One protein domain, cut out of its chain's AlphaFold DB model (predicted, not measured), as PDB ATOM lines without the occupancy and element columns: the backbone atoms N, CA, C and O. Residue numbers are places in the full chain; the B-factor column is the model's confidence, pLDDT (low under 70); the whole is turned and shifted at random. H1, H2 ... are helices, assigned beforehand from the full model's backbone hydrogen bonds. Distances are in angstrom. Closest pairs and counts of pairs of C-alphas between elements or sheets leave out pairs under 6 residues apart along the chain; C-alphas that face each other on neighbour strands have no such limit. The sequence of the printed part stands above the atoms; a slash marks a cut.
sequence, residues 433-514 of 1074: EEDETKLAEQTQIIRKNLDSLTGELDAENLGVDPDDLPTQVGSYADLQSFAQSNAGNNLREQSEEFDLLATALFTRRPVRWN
ATOM      1  N   GLU A 433     -30.473  48.903  18.763       88.00
ATOM      2  CA  GLU A 433     -29.852  48.676  17.443       88.00
ATOM      3  C   GLU A 433     -29.308  47.244  17.274       88.00
ATOM      4  O   GLU A 433     -29.334  46.691  16.172       88.00
ATOM      5  N   GLU A 434     -28.818  46.635  18.359       85.88
ATOM      6  CA  GLU A 434     -28.315  45.259  18.358       85.88
ATOM      7  C   GLU A 434     -29.440  44.260  18.061       85.88
ATOM      8  O   GLU A 434     -29.319  43.453  17.133       85.88
ATOM      9  N   ASP A 435     -30.554  44.355  18.790       86.56
ATOM     10  CA  ASP A 435     -31.697  43.460  18.607       86.56
ATOM     11  C   ASP A 435     -32.358  43.676  17.230       86.56
ATOM     12  O   ASP A 435     -32.731  42.715  16.553       86.56
ATOM     13  N   GLU A 436     -32.445  44.929  16.761       89.88
ATOM     14  CA  GLU A 436     -32.964  45.240  15.424       89.88
ATOM     15  C   GLU A 436     -32.089  44.678  14.301       89.88
ATOM     16  O   GLU A 436     -32.618  44.240  13.277       89.88
ATOM     17  N   THR A 437     -30.767  44.636  14.485       90.62
ATOM     18  CA  THR A 437     -29.856  44.028  13.504       90.62
ATOM     19  C   THR A 437     -30.130  42.531  13.371       90.62
ATOM     20  O   THR A 437     -30.308  42.040  12.253       90.62
ATOM     21  N   LYS A 438     -30.259  41.815  14.498       88.50
ATOM     22  CA  LYS A 438     -30.609  40.383  14.512       88.50
ATOM     23  C   LYS A 438     -31.969  40.131  13.857       88.50
ATOM     24  O   LYS A 438     -32.128  39.180  13.091       88.50
ATOM     25  N   LEU A 439     -32.950  40.996  14.125       91.25
ATOM     26  CA  LEU A 439     -34.279  40.894  13.526       91.25
ATOM     27  C   LEU A 439     -34.240  41.138  12.009       91.25
ATOM     28  O   LEU A 439     -34.878  40.404  11.251       91.25
ATOM     29  N   ALA A 440     -33.462  42.124  11.558       93.38
ATOM     30  CA  ALA A 440     -33.309  42.457  10.146       93.38
ATOM     31  C   ALA A 440     -32.725  41.312   9.318       93.38
ATOM     32  O   ALA A 440     -33.206  41.062   8.213       93.38
ATOM     33  N   GLU A 441     -31.748  40.578   9.853       91.69
ATOM     34  CA  GLU A 441     -31.178  39.406   9.179       91.69
ATOM     35  C   GLU A 441     -32.252  38.368   8.823       91.69
ATOM     36  O   GLU A 441     -32.279  37.859   7.701       91.69
ATOM     37  N   GLN A 442     -33.184  38.097   9.743       93.94
ATOM     38  CA  GLN A 442     -34.245  37.112   9.515       93.94
ATOM     39  C   GLN A 442     -35.358  37.674   8.625       93.94
ATOM     40  O   GLN A 442     -35.786  37.019   7.673       93.94
ATOM     41  N   THR A 443     -35.800  38.908   8.887       94.38
ATOM     42  CA  THR A 443     -36.858  39.573   8.113       94.38
ATOM     43  C   THR A 443     -36.480  39.701   6.635       94.38
ATOM     44  O   THR A 443     -37.313  39.458   5.762       94.38
ATOM     45  N   GLN A 444     -35.219  40.009   6.320       93.31
ATOM     46  CA  GLN A 444     -34.757  40.110   4.934       93.31
ATOM     47  C   GLN A 444     -34.810  38.773   4.186       93.31
ATOM     48  O   GLN A 444     -35.200  38.753   3.019       93.31
ATOM     49  N   ILE A 445     -34.451  37.658   4.836       92.62
ATOM     50  CA  ILE A 445     -34.553  36.319   4.232       92.62
ATOM     51  C   ILE A 445     -36.013  36.007   3.895       92.62
ATOM     52  O   ILE A 445     -36.297  35.493   2.813       92.62
ATOM     53  N   ILE A 446     -36.941  36.346   4.790       93.75
ATOM     54  CA  ILE A 446     -38.362  36.044   4.605       93.75
ATOM     55  C   ILE A 446     -38.954  36.912   3.495       93.75
ATOM     56  O   ILE A 446     -39.479  36.373   2.522       93.75
ATOM     57  N   ARG A 447     -38.762  38.236   3.555       92.69
ATOM     58  CA  ARG A 447     -39.272  39.195   2.554       92.69
ATOM     59  C   ARG A 447     -38.696  38.993   1.151       92.69
ATOM     60  O   ARG A 447     -39.262  39.473   0.176       92.69
ATOM     61  N   LYS A 448     -37.562  38.298   1.021       92.62
ATOM     62  CA  LYS A 448     -36.999  37.907  -0.281       92.62
ATOM     63  C   LYS A 448     -37.800  36.778  -0.951       92.62
ATOM     64  O   LYS A 448     -37.726  36.626  -2.166       92.62
ATOM     65  N   ASN A 449     -38.501  35.954  -0.172       92.00
ATOM     66  CA  ASN A 449     -39.150  34.729  -0.646       92.00
ATOM     67  C   ASN A 449     -40.677  34.722  -0.467       92.00
ATOM     68  O   ASN A 449     -41.334  33.863  -1.050       92.00
ATOM     69  N   LEU A 450     -41.225  35.637   0.331       90.56
ATOM     70  CA  LEU A 450     -42.648  35.768   0.627       90.56
ATOM     71  C   LEU A 450     -43.093  37.212   0.387       90.56
ATOM     72  O   LEU A 450     -42.499  38.143   0.935       90.56
ATOM     73  N   ASP A 451     -44.168  37.380  -0.376       88.88
ATOM     74  CA  ASP A 451     -44.948  38.613  -0.394       88.88
ATOM     75  C   ASP A 451     -46.014  38.530   0.706       88.88
ATOM     76  O   ASP A 451     -46.985  37.780   0.604       88.88
ATOM     77  N   SER A 452     -45.811  39.280   1.787       84.81
ATOM     78  CA  SER A 452     -46.674  39.259   2.969       84.81
ATOM     79  C   SER A 452     -48.040  39.920   2.760       84.81
ATOM     80  O   SER A 452     -48.940  39.703   3.570       84.81
ATOM     81  N   LEU A 453     -48.233  40.689   1.681       83.62
ATOM     82  CA  LEU A 453     -49.539  41.245   1.328       83.62
ATOM     83  C   LEU A 453     -50.398  40.214   0.594       83.62
ATOM     84  O   LEU A 453     -51.576  40.041   0.901       83.62
ATOM     85  N   THR A 454     -49.817  39.549  -0.405       83.25
ATOM     86  CA  THR A 454     -50.541  38.589  -1.253       83.25
ATOM     87  C   THR A 454     -50.539  37.170  -0.685       83.25
ATOM     88  O   THR A 454     -51.374  36.350  -1.076       83.25
ATOM     89  N   GLY A 455     -49.618  36.881   0.237       83.50
ATOM     90  CA  GLY A 455     -49.377  35.545   0.768       83.50
ATOM     91  C   GLY A 455     -48.700  34.609  -0.236       83.50
ATOM     92  O   GLY A 455     -48.737  33.393  -0.036       83.50
ATOM     93  N   GLU A 456     -48.145  35.142  -1.332       86.94
ATOM     94  CA  GLU A 456     -47.518  34.364  -2.403       86.94
ATOM     95  C   GLU A 456     -46.034  34.093  -2.110       86.94
ATOM     96  O   GLU A 456     -45.268  34.985  -1.735       86.94
ATOM     97  N   LEU A 457     -45.622  32.840  -2.312       89.94
ATOM     98  CA  LEU A 457     -44.235  32.394  -2.182       89.94
ATOM     99  C   LEU A 457     -43.546  32.366  -3.550       89.94
ATOM    100  O   LEU A 457     -44.086  31.833  -4.523       89.94
ATOM    101  N   ASP A 458     -42.320  32.884  -3.618       90.81
ATOM    102  CA  ASP A 458     -41.515  32.881  -4.841       90.81
ATOM    103  C   ASP A 458     -40.894  31.496  -5.074       90.81
ATOM    104  O   ASP A 458     -39.772  31.209  -4.656       90.81
ATOM    105  N   ALA A 459     -41.640  30.625  -5.757       89.19
ATOM    106  CA  ALA A 459     -41.209  29.272  -6.101       89.19
ATOM    107  C   ALA A 459     -39.880  29.228  -6.881       89.19
ATOM    108  O   ALA A 459     -39.105  28.286  -6.719       89.19
ATOM    109  N   GLU A 460     -39.598  30.240  -7.714       88.31
ATOM    110  CA  GLU A 460     -38.371  30.305  -8.515       88.31
ATOM    111  C   GLU A 460     -37.162  30.598  -7.625       88.31
ATOM    112  O   GLU A 460     -36.155  29.891  -7.702       88.31
ATOM    113  N   ASN A 461     -37.271  31.596  -6.745       89.00
ATOM    114  CA  ASN A 461     -36.221  31.917  -5.779       89.00
ATOM    115  C   ASN A 461     -36.060  30.818  -4.717       89.00
ATOM    116  O   ASN A 461     -34.959  30.603  -4.219       89.00
ATOM    117  N   LEU A 462     -37.142  30.103  -4.404       89.75
ATOM    118  CA  LEU A 462     -37.135  28.956  -3.505       89.75
ATOM    119  C   LEU A 462     -36.676  27.664  -4.186       89.75
ATOM    120  O   LEU A 462     -36.481  26.682  -3.488       89.75
ATOM    121  N   GLY A 463     -36.508  27.608  -5.507       87.88
ATOM    122  CA  GLY A 463     -36.057  26.394  -6.196       87.88
ATOM    123  C   GLY A 463     -36.991  25.185  -6.036       87.88
ATOM    124  O   GLY A 463     -36.518  24.048  -6.054       87.88
ATOM    125  N   VAL A 464     -38.298  25.412  -5.872       90.12
ATOM    126  CA  VAL A 464     -39.325  24.371  -5.663       90.12
ATOM    127  C   VAL A 464     -40.391  24.413  -6.757       90.12
ATOM    128  O   VAL A 464     -40.524  25.409  -7.470       90.12
ATOM    129  N   ASP A 465     -41.149  23.325  -6.918       86.75
ATOM    130  CA  ASP A 465     -42.298  23.324  -7.825       86.75
ATOM    131  C   ASP A 465     -43.420  24.203  -7.232       86.75
ATOM    132  O   ASP A 465     -43.782  24.011  -6.068       86.75
ATOM    133  N   PRO A 466     -43.982  25.169  -7.989       86.12
ATOM    134  CA  PRO A 466     -45.123  25.959  -7.532       86.12
ATOM    135  C   PRO A 466     -46.310  25.113  -7.053       86.12
ATOM    136  O   PRO A 466     -47.027  25.549  -6.157       86.12
ATOM    137  N   ASP A 467     -46.515  23.919  -7.625       86.25
ATOM    138  CA  ASP A 467     -47.614  23.021  -7.246       86.25
ATOM    139  C   ASP A 467     -47.416  22.385  -5.852       86.25
ATOM    140  O   ASP A 467     -48.381  21.898  -5.257       86.25
ATOM    141  N   ASP A 468     -46.188  22.394  -5.320       85.25
ATOM    142  CA  ASP A 468     -45.861  21.857  -3.994       85.25
ATOM    143  C   ASP A 468     -45.991  22.911  -2.873       85.25
ATOM    144  O   ASP A 468     -45.988  22.562  -1.688       85.25
ATOM    145  N   LEU A 469     -46.112  24.195  -3.226       86.81
ATOM    146  CA  LEU A 469     -46.276  25.304  -2.284       86.81
ATOM    147  C   LEU A 469     -47.758  25.567  -1.956       86.81
ATOM    148  O   LEU A 469     -48.644  25.301  -2.771       86.81
ATOM    149  N   PRO A 470     -48.065  26.123  -0.766       84.19
ATOM    150  CA  PRO A 470     -49.415  26.560  -0.452       84.19
ATOM    151  C   PRO A 470     -49.826  27.683  -1.408       84.19
ATOM    152  O   PRO A 470     -49.045  28.587  -1.696       84.19
ATOM    153  N   THR A 471     -51.074  27.644  -1.878       75.88
ATOM    154  CA  THR A 471     -51.587  28.634  -2.836       75.88
ATOM    155  C   THR A 471     -51.597  30.050  -2.279       75.88
ATOM    156  O   THR A 471     -51.379  30.986  -3.037       75.88
ATOM    157  N   GLN A 472     -51.877  30.201  -0.981       73.81
ATOM    158  CA  GLN A 472     -51.774  31.457  -0.246       73.81
ATOM    159  C   GLN A 472     -51.467  31.164   1.218       73.81
ATOM    160  O   GLN A 472     -51.976  30.194   1.787       73.81
ATOM    161  N   VAL A 473     -50.660  32.028   1.812       78.56
ATOM    162  CA  VAL A 473     -50.320  32.029   3.230       78.56
ATOM    163  C   VAL A 473     -50.948  33.269   3.853       78.56
ATOM    164  O   VAL A 473     -50.700  34.375   3.390       78.56
ATOM    165  N   GLY A 474     -51.759  33.101   4.898       71.31
ATOM    166  CA  GLY A 474     -52.344  34.244   5.591       71.31
ATOM    167  C   GLY A 474     -51.287  35.018   6.377       71.31
ATOM    168  O   GLY A 474     -51.190  36.235   6.251       71.31
ATOM    169  N   SER A 475     -50.518  34.313   7.194       80.81
ATOM    170  CA  SER A 475     -49.597  34.870   8.181       80.81
ATOM    171  C   SER A 475     -48.306  34.064   8.273       80.81
ATOM    172  O   SER A 475     -48.205  32.930   7.794       80.81
ATOM    173  N   TYR A 476     -47.314  34.603   8.975       86.69
ATOM    174  CA  TYR A 476     -46.096  33.855   9.281       86.69
ATOM    175  C   TYR A 476     -46.389  32.583  10.090       86.69
ATOM    176  O   TYR A 476     -45.695  31.585   9.905       86.69
ATOM    177  N   ALA A 477     -47.423  32.587  10.938       75.81
ATOM    178  CA  ALA A 477     -47.849  31.404  11.686       75.81
ATOM    179  C   ALA A 477     -48.364  30.290  10.754       75.81
ATOM    180  O   ALA A 477     -48.016  29.119  10.927       75.81
ATOM    181  N   ASP A 478     -49.110  30.649   9.705       77.75
ATOM    182  CA  ASP A 478     -49.574  29.690   8.695       77.75
ATOM    183  C   ASP A 478     -48.394  29.080   7.926       77.75
ATOM    184  O   ASP A 478     -48.352  27.872   7.680       77.75
ATOM    185  N   LEU A 479     -47.395  29.900   7.585       84.94
ATOM    186  CA  LEU A 479     -46.201  29.430   6.881       84.94
ATOM    187  C   LEU A 479     -45.318  28.545   7.755       84.94
ATOM    188  O   LEU A 479     -44.764  27.562   7.265       84.94
ATOM    189  N   GLN A 480     -45.194  28.869   9.042       84.44
ATOM    190  CA  GLN A 480     -44.525  28.017  10.024       84.44
ATOM    191  C   GLN A 480     -45.223  26.654  10.121       84.44
ATOM    192  O   GLN A 480     -44.561  25.618  10.029       84.44
ATOM    193  N   SER A 481     -46.553  26.657  10.207       77.88
ATOM    194  CA  SER A 481     -47.368  25.438  10.249       77.88
ATOM    195  C   SER A 481     -47.187  24.603   8.975       77.88
ATOM    196  O   SER A 481     -46.963  23.391   9.033       77.88
ATOM    197  N   PHE A 482     -47.178  25.247   7.803       83.38
ATOM    198  CA  PHE A 482     -46.870  24.581   6.538       83.38
ATOM    199  C   PHE A 482     -45.448  24.009   6.518       83.38
ATOM    200  O   PHE A 482     -45.273  22.844   6.157       83.38
ATOM    201  N   ALA A 483     -44.442  24.779   6.937       84.75
ATOM    202  CA  ALA A 483     -43.039  24.364   6.956       84.75
ATOM    203  C   ALA A 483     -42.775  23.158   7.878       84.75
ATOM    204  O   ALA A 483     -41.773  22.467   7.699       84.75
ATOM    205  N   GLN A 484     -43.666  22.902   8.836       75.25
ATOM    206  CA  GLN A 484     -43.630  21.747   9.737       75.25
ATOM    207  C   GLN A 484     -44.440  20.551   9.240       75.25
ATOM    208  O   GLN A 484     -44.238  19.433   9.714       75.25
ATOM    209  N   SER A 485     -45.341  20.761   8.279       78.62
ATOM    210  CA  SER A 485     -46.111  19.688   7.659       78.62
ATOM    211  C   SER A 485     -45.212  18.715   6.886       78.62
ATOM    212  O   SER A 485     -44.089  19.037   6.501       78.62
ATOM    213  N   ASN A 486     -45.728  17.524   6.571       73.94
ATOM    214  CA  ASN A 486     -45.010  16.560   5.726       73.94
ATOM    215  C   ASN A 486     -44.635  17.146   4.353       73.94
ATOM    216  O   ASN A 486     -43.565  16.846   3.831       73.94
ATOM    217  N   ALA A 487     -45.499  17.986   3.773       79.94
ATOM    218  CA  ALA A 487     -45.224  18.665   2.509       79.94
ATOM    219  C   ALA A 487     -44.090  19.690   2.666       79.94
ATOM    220  O   ALA A 487     -43.121  19.648   1.911       79.94
ATOM    221  N   GLY A 488     -44.153  20.530   3.703       84.75
ATOM    222  CA  GLY A 488     -43.092  21.483   4.025       84.75
ATOM    223  C   GLY A 488     -41.754  20.801   4.306       84.75
ATOM    224  O   GLY A 488     -40.739  21.199   3.746       84.75
ATOM    225  N   ASN A 489     -41.738  19.719   5.087       76.81
ATOM    226  CA  ASN A 489     -40.516  18.960   5.369       76.81
ATOM    227  C   ASN A 489     -39.889  18.375   4.095       76.81
ATOM    228  O   ASN A 489     -38.679  18.495   3.911       76.81
ATOM    229  N   ASN A 490     -40.701  17.830   3.181       81.12
ATOM    230  CA  ASN A 490     -40.215  17.371   1.878       81.12
ATOM    231  C   ASN A 490     -39.574  18.518   1.080       81.12
ATOM    232  O   ASN A 490     -38.507  18.332   0.495       81.12
ATOM    233  N   LEU A 491     -40.179  19.708   1.080       87.25
ATOM    234  CA  LEU A 491     -39.613  20.881   0.407       87.25
ATOM    235  C   LEU A 491     -38.297  21.335   1.036       87.25
ATOM    236  O   LEU A 491     -37.339  21.613   0.319       87.25
ATOM    237  N   ARG A 492     -38.203  21.329   2.369       86.81
ATOM    238  CA  ARG A 492     -36.962  21.653   3.086       86.81
ATOM    239  C   ARG A 492     -35.833  20.653   2.806       86.81
ATOM    240  O   ARG A 492     -34.681  20.936   3.128       86.81
ATOM    241  N   GLU A 493     -36.128  19.433   2.357       82.38
ATOM    242  CA  GLU A 493     -35.117  18.450   1.928       82.38
ATOM    243  C   GLU A 493     -34.691  18.645   0.470       82.38
ATOM    244  O   GLU A 493     -33.544  18.365   0.119       82.38
ATOM    245  N   GLN A 494     -35.613  19.100  -0.375       85.88
ATOM    246  CA  GLN A 494     -35.407  19.242  -1.815       85.88
ATOM    247  C   GLN A 494     -34.781  20.585  -2.202       85.88
ATOM    248  O   GLN A 494     -34.083  20.650  -3.214       85.88
ATOM    249  N   SER A 495     -35.010  21.624  -1.398       89.69
ATOM    250  CA  SER A 495     -34.530  22.982  -1.630       89.69
ATOM    251  C   SER A 495     -33.772  23.528  -0.417       89.69
ATOM    252  O   SER A 495     -34.283  23.544   0.708       89.69
ATOM    253  N   GLU A 496     -32.551  24.010  -0.664       85.75
ATOM    254  CA  GLU A 496     -31.752  24.711   0.346       85.75
ATOM    255  C   GLU A 496     -32.351  26.090   0.656       85.75
ATOM    256  O   GLU A 496     -32.372  26.516   1.811       85.75
ATOM    257  N   GLU A 497     -32.897  26.769  -0.353       89.69
ATOM    258  CA  GLU A 497     -33.513  28.086  -0.227       89.69
ATOM    259  C   GLU A 497     -34.806  28.047   0.602       89.69
ATOM    260  O   GLU A 497     -35.026  28.922   1.444       89.69
ATOM    261  N   PHE A 498     -35.631  27.008   0.433       91.62
ATOM    262  CA  PHE A 498     -36.836  26.801   1.242       91.62
ATOM    263  C   PHE A 498     -36.501  26.468   2.693       91.62
ATOM    264  O   PHE A 498     -37.172  26.929   3.618       91.62
ATOM    265  N   ASP A 499     -35.432  25.710   2.924       88.38
ATOM    266  CA  ASP A 499     -34.984  25.447   4.284       88.38
ATOM    267  C   ASP A 499     -34.437  26.693   4.989       88.38
ATOM    268  O   ASP A 499     -34.692  26.888   6.180       88.38
ATOM    269  N   LEU A 500     -33.726  27.560   4.264       89.38
ATOM    270  CA  LEU A 500     -33.271  28.842   4.798       89.38
ATOM    271  C   LEU A 500     -34.461  29.739   5.173       89.38
ATOM    272  O   LEU A 500     -34.459  30.324   6.256       89.38
ATOM    273  N   LEU A 501     -35.499  29.797   4.327       92.12
ATOM    274  CA  LEU A 501     -36.754  30.500   4.624       92.12
ATOM    275  C   LEU A 501     -37.411  29.959   5.900       92.12
ATOM    276  O   LEU A 501     -37.712  30.731   6.811       92.12
ATOM    277  N   ALA A 502     -37.605  28.640   5.988       90.31
ATOM    278  CA  ALA A 502     -38.192  28.001   7.163       90.31
ATOM    279  C   ALA A 502     -37.384  28.317   8.431       90.31
ATOM    280  O   ALA A 502     -37.948  28.687   9.458       90.31
ATOM    281  N   THR A 503     -36.055  28.236   8.350       89.00
ATOM    282  CA  THR A 503     -35.154  28.539   9.469       89.00
ATOM    283  C   THR A 503     -35.286  29.996   9.921       89.00
ATOM    284  O   THR A 503     -35.429  30.250  11.118       89.00
ATOM    285  N   ALA A 504     -35.319  30.950   8.986       89.62
ATOM    286  CA  ALA A 504     -35.516  32.362   9.303       89.62
ATOM    287  C   ALA A 504     -36.884  32.629   9.955       89.62
ATOM    288  O   ALA A 504     -36.959  33.372  10.932       89.62
ATOM    289  N   LEU A 505     -37.954  31.973   9.486       90.00
ATOM    290  CA  LEU A 505     -39.295  32.085  10.072       90.00
ATOM    291  C   LEU A 505     -39.338  31.631  11.533       90.00
ATOM    292  O   LEU A 505     -39.911  32.335  12.364       90.00
ATOM    293  N   PHE A 506     -38.739  30.480  11.857       83.56
ATOM    294  CA  PHE A 506     -38.690  29.975  13.237       83.56
ATOM    295  C   PHE A 506     -37.791  30.818  14.141       83.56
ATOM    296  O   PHE A 506     -38.083  30.962  15.321       83.56
ATOM    297  N   THR A 507     -36.740  31.422  13.583       86.75
ATOM    298  CA  THR A 507     -35.799  32.279  14.319       86.75
ATOM    299  C   THR A 507     -36.401  33.655  14.624       86.75
ATOM    300  O   THR A 507     -36.228  34.193  15.715       86.75
ATOM    301  N   ARG A 508     -37.139  34.243  13.673       88.31
ATOM    302  CA  ARG A 508     -37.632  35.625  13.767       88.31
ATOM    303  C   ARG A 508     -38.552  35.863  14.966       88.31
ATOM    304  O   ARG A 508     -38.448  36.900  15.619       88.31
ATOM    305  N   ARG A 509     -39.476  34.937  15.233       81.06
ATOM    306  CA  ARG A 509     -40.503  35.084  16.278       81.06
ATOM    307  C   ARG A 509     -39.885  35.250  17.682       81.06
ATOM    308  O   ARG A 509     -40.178  36.271  18.307       81.06
ATOM    309  N   PRO A 510     -38.991  34.353  18.144       72.56
ATOM    310  CA  PRO A 510     -38.301  34.533  19.417       72.56
ATOM    311  C   PRO A 510     -37.449  35.810  19.488       72.56
ATOM    312  O   PRO A 510     -37.483  36.498  20.509       72.56
ATOM    313  N   VAL A 511     -36.742  36.187  18.411       80.75
ATOM    314  CA  VAL A 511     -35.962  37.445  18.368       80.75
ATOM    315  C   VAL A 511     -36.871  38.659  18.581       80.75
ATOM    316  O   VAL A 511     -36.574  39.525  19.400       80.75
ATOM    317  N   ARG A 512     -38.027  38.701  17.907       81.00
ATOM    318  CA  ARG A 512     -39.003  39.793  18.039       81.00
ATOM    319  C   ARG A 512     -39.590  39.902  19.452       81.00
ATOM    320  O   ARG A 512     -39.920  40.996  19.898       81.00
ATOM    321  N   TRP A 513     -39.758  38.793  20.165       71.19
ATOM    322  CA  TRP A 513     -40.266  38.824  21.540       71.19
ATOM    323  C   TRP A 513     -39.253  39.301  22.567       71.19
ATOM    324  O   TRP A 513     -39.654  39.823  23.603       71.19
ATOM    325  N   ASN A 514     -37.967  39.148  22.268       71.06
ATOM    326  CA  ASN A 514     -36.877  39.548  23.148       71.06
ATOM    327  C   ASN A 514     -36.255  40.889  22.752       71.06
ATOM    328  O   ASN A 514     -35.155  41.203  23.200       71.06
TER     329      ASN A 514
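What this domain is: This is residues 433 to 514 of the 1074 residues of the protein "Type III restriction endonuclease subunit R" of Haloferax marisrubri (UniProt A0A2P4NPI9). Two long helices, H1 and H4, run side by side in opposite ways; short H2 and H3 and the looping residues 448 to 475 make a head at one end. The printed part has 82 residues with four named helices, H1 to H4 in order, and no named strand. It is all helix and compact, radius of gyration of the C-alphas 12.3 A, spans 40 by 25 by 20 A.

Where its parts are: Find C-alpha 433 at (-29.852, 48.676, 17.443); H1, residues 433 to 447, runs 20.0 A from there. Next come H2, residues 476 to 484, and H3, residues 486 to 494. H4, residues 496 to 513, runs 26.8 A to C-alpha 513 at (-40.266, 38.824, 21.540).

How they stand to each other: Look at the hub, H4: it touches H1, closest C-alphas Gln 442 and Ala 504, 4.9 A. With residues 502 to 506 alone it touches H2, closest C-alphas Ala 483 and Ala 502, 6.1 A, a steep tilt of 48 degrees. H3 touches H4 only at the corner, closest C-alphas Arg 492 and Asp 499, 4.4 A. H1 and H3 are apart. O i to N i+4 pairs are within hydrogen-bond range throughout H2 and H3, in 9 of 11 in H1 and 12 of 14 in H4.

The domain as a whole: The C-alphas farthest apart, Glu 433 and Asp 467, are 39.8 A apart. The printed part has no cut, H1 to H2 is a long link, and no printed residue is under 70 in pLDDT.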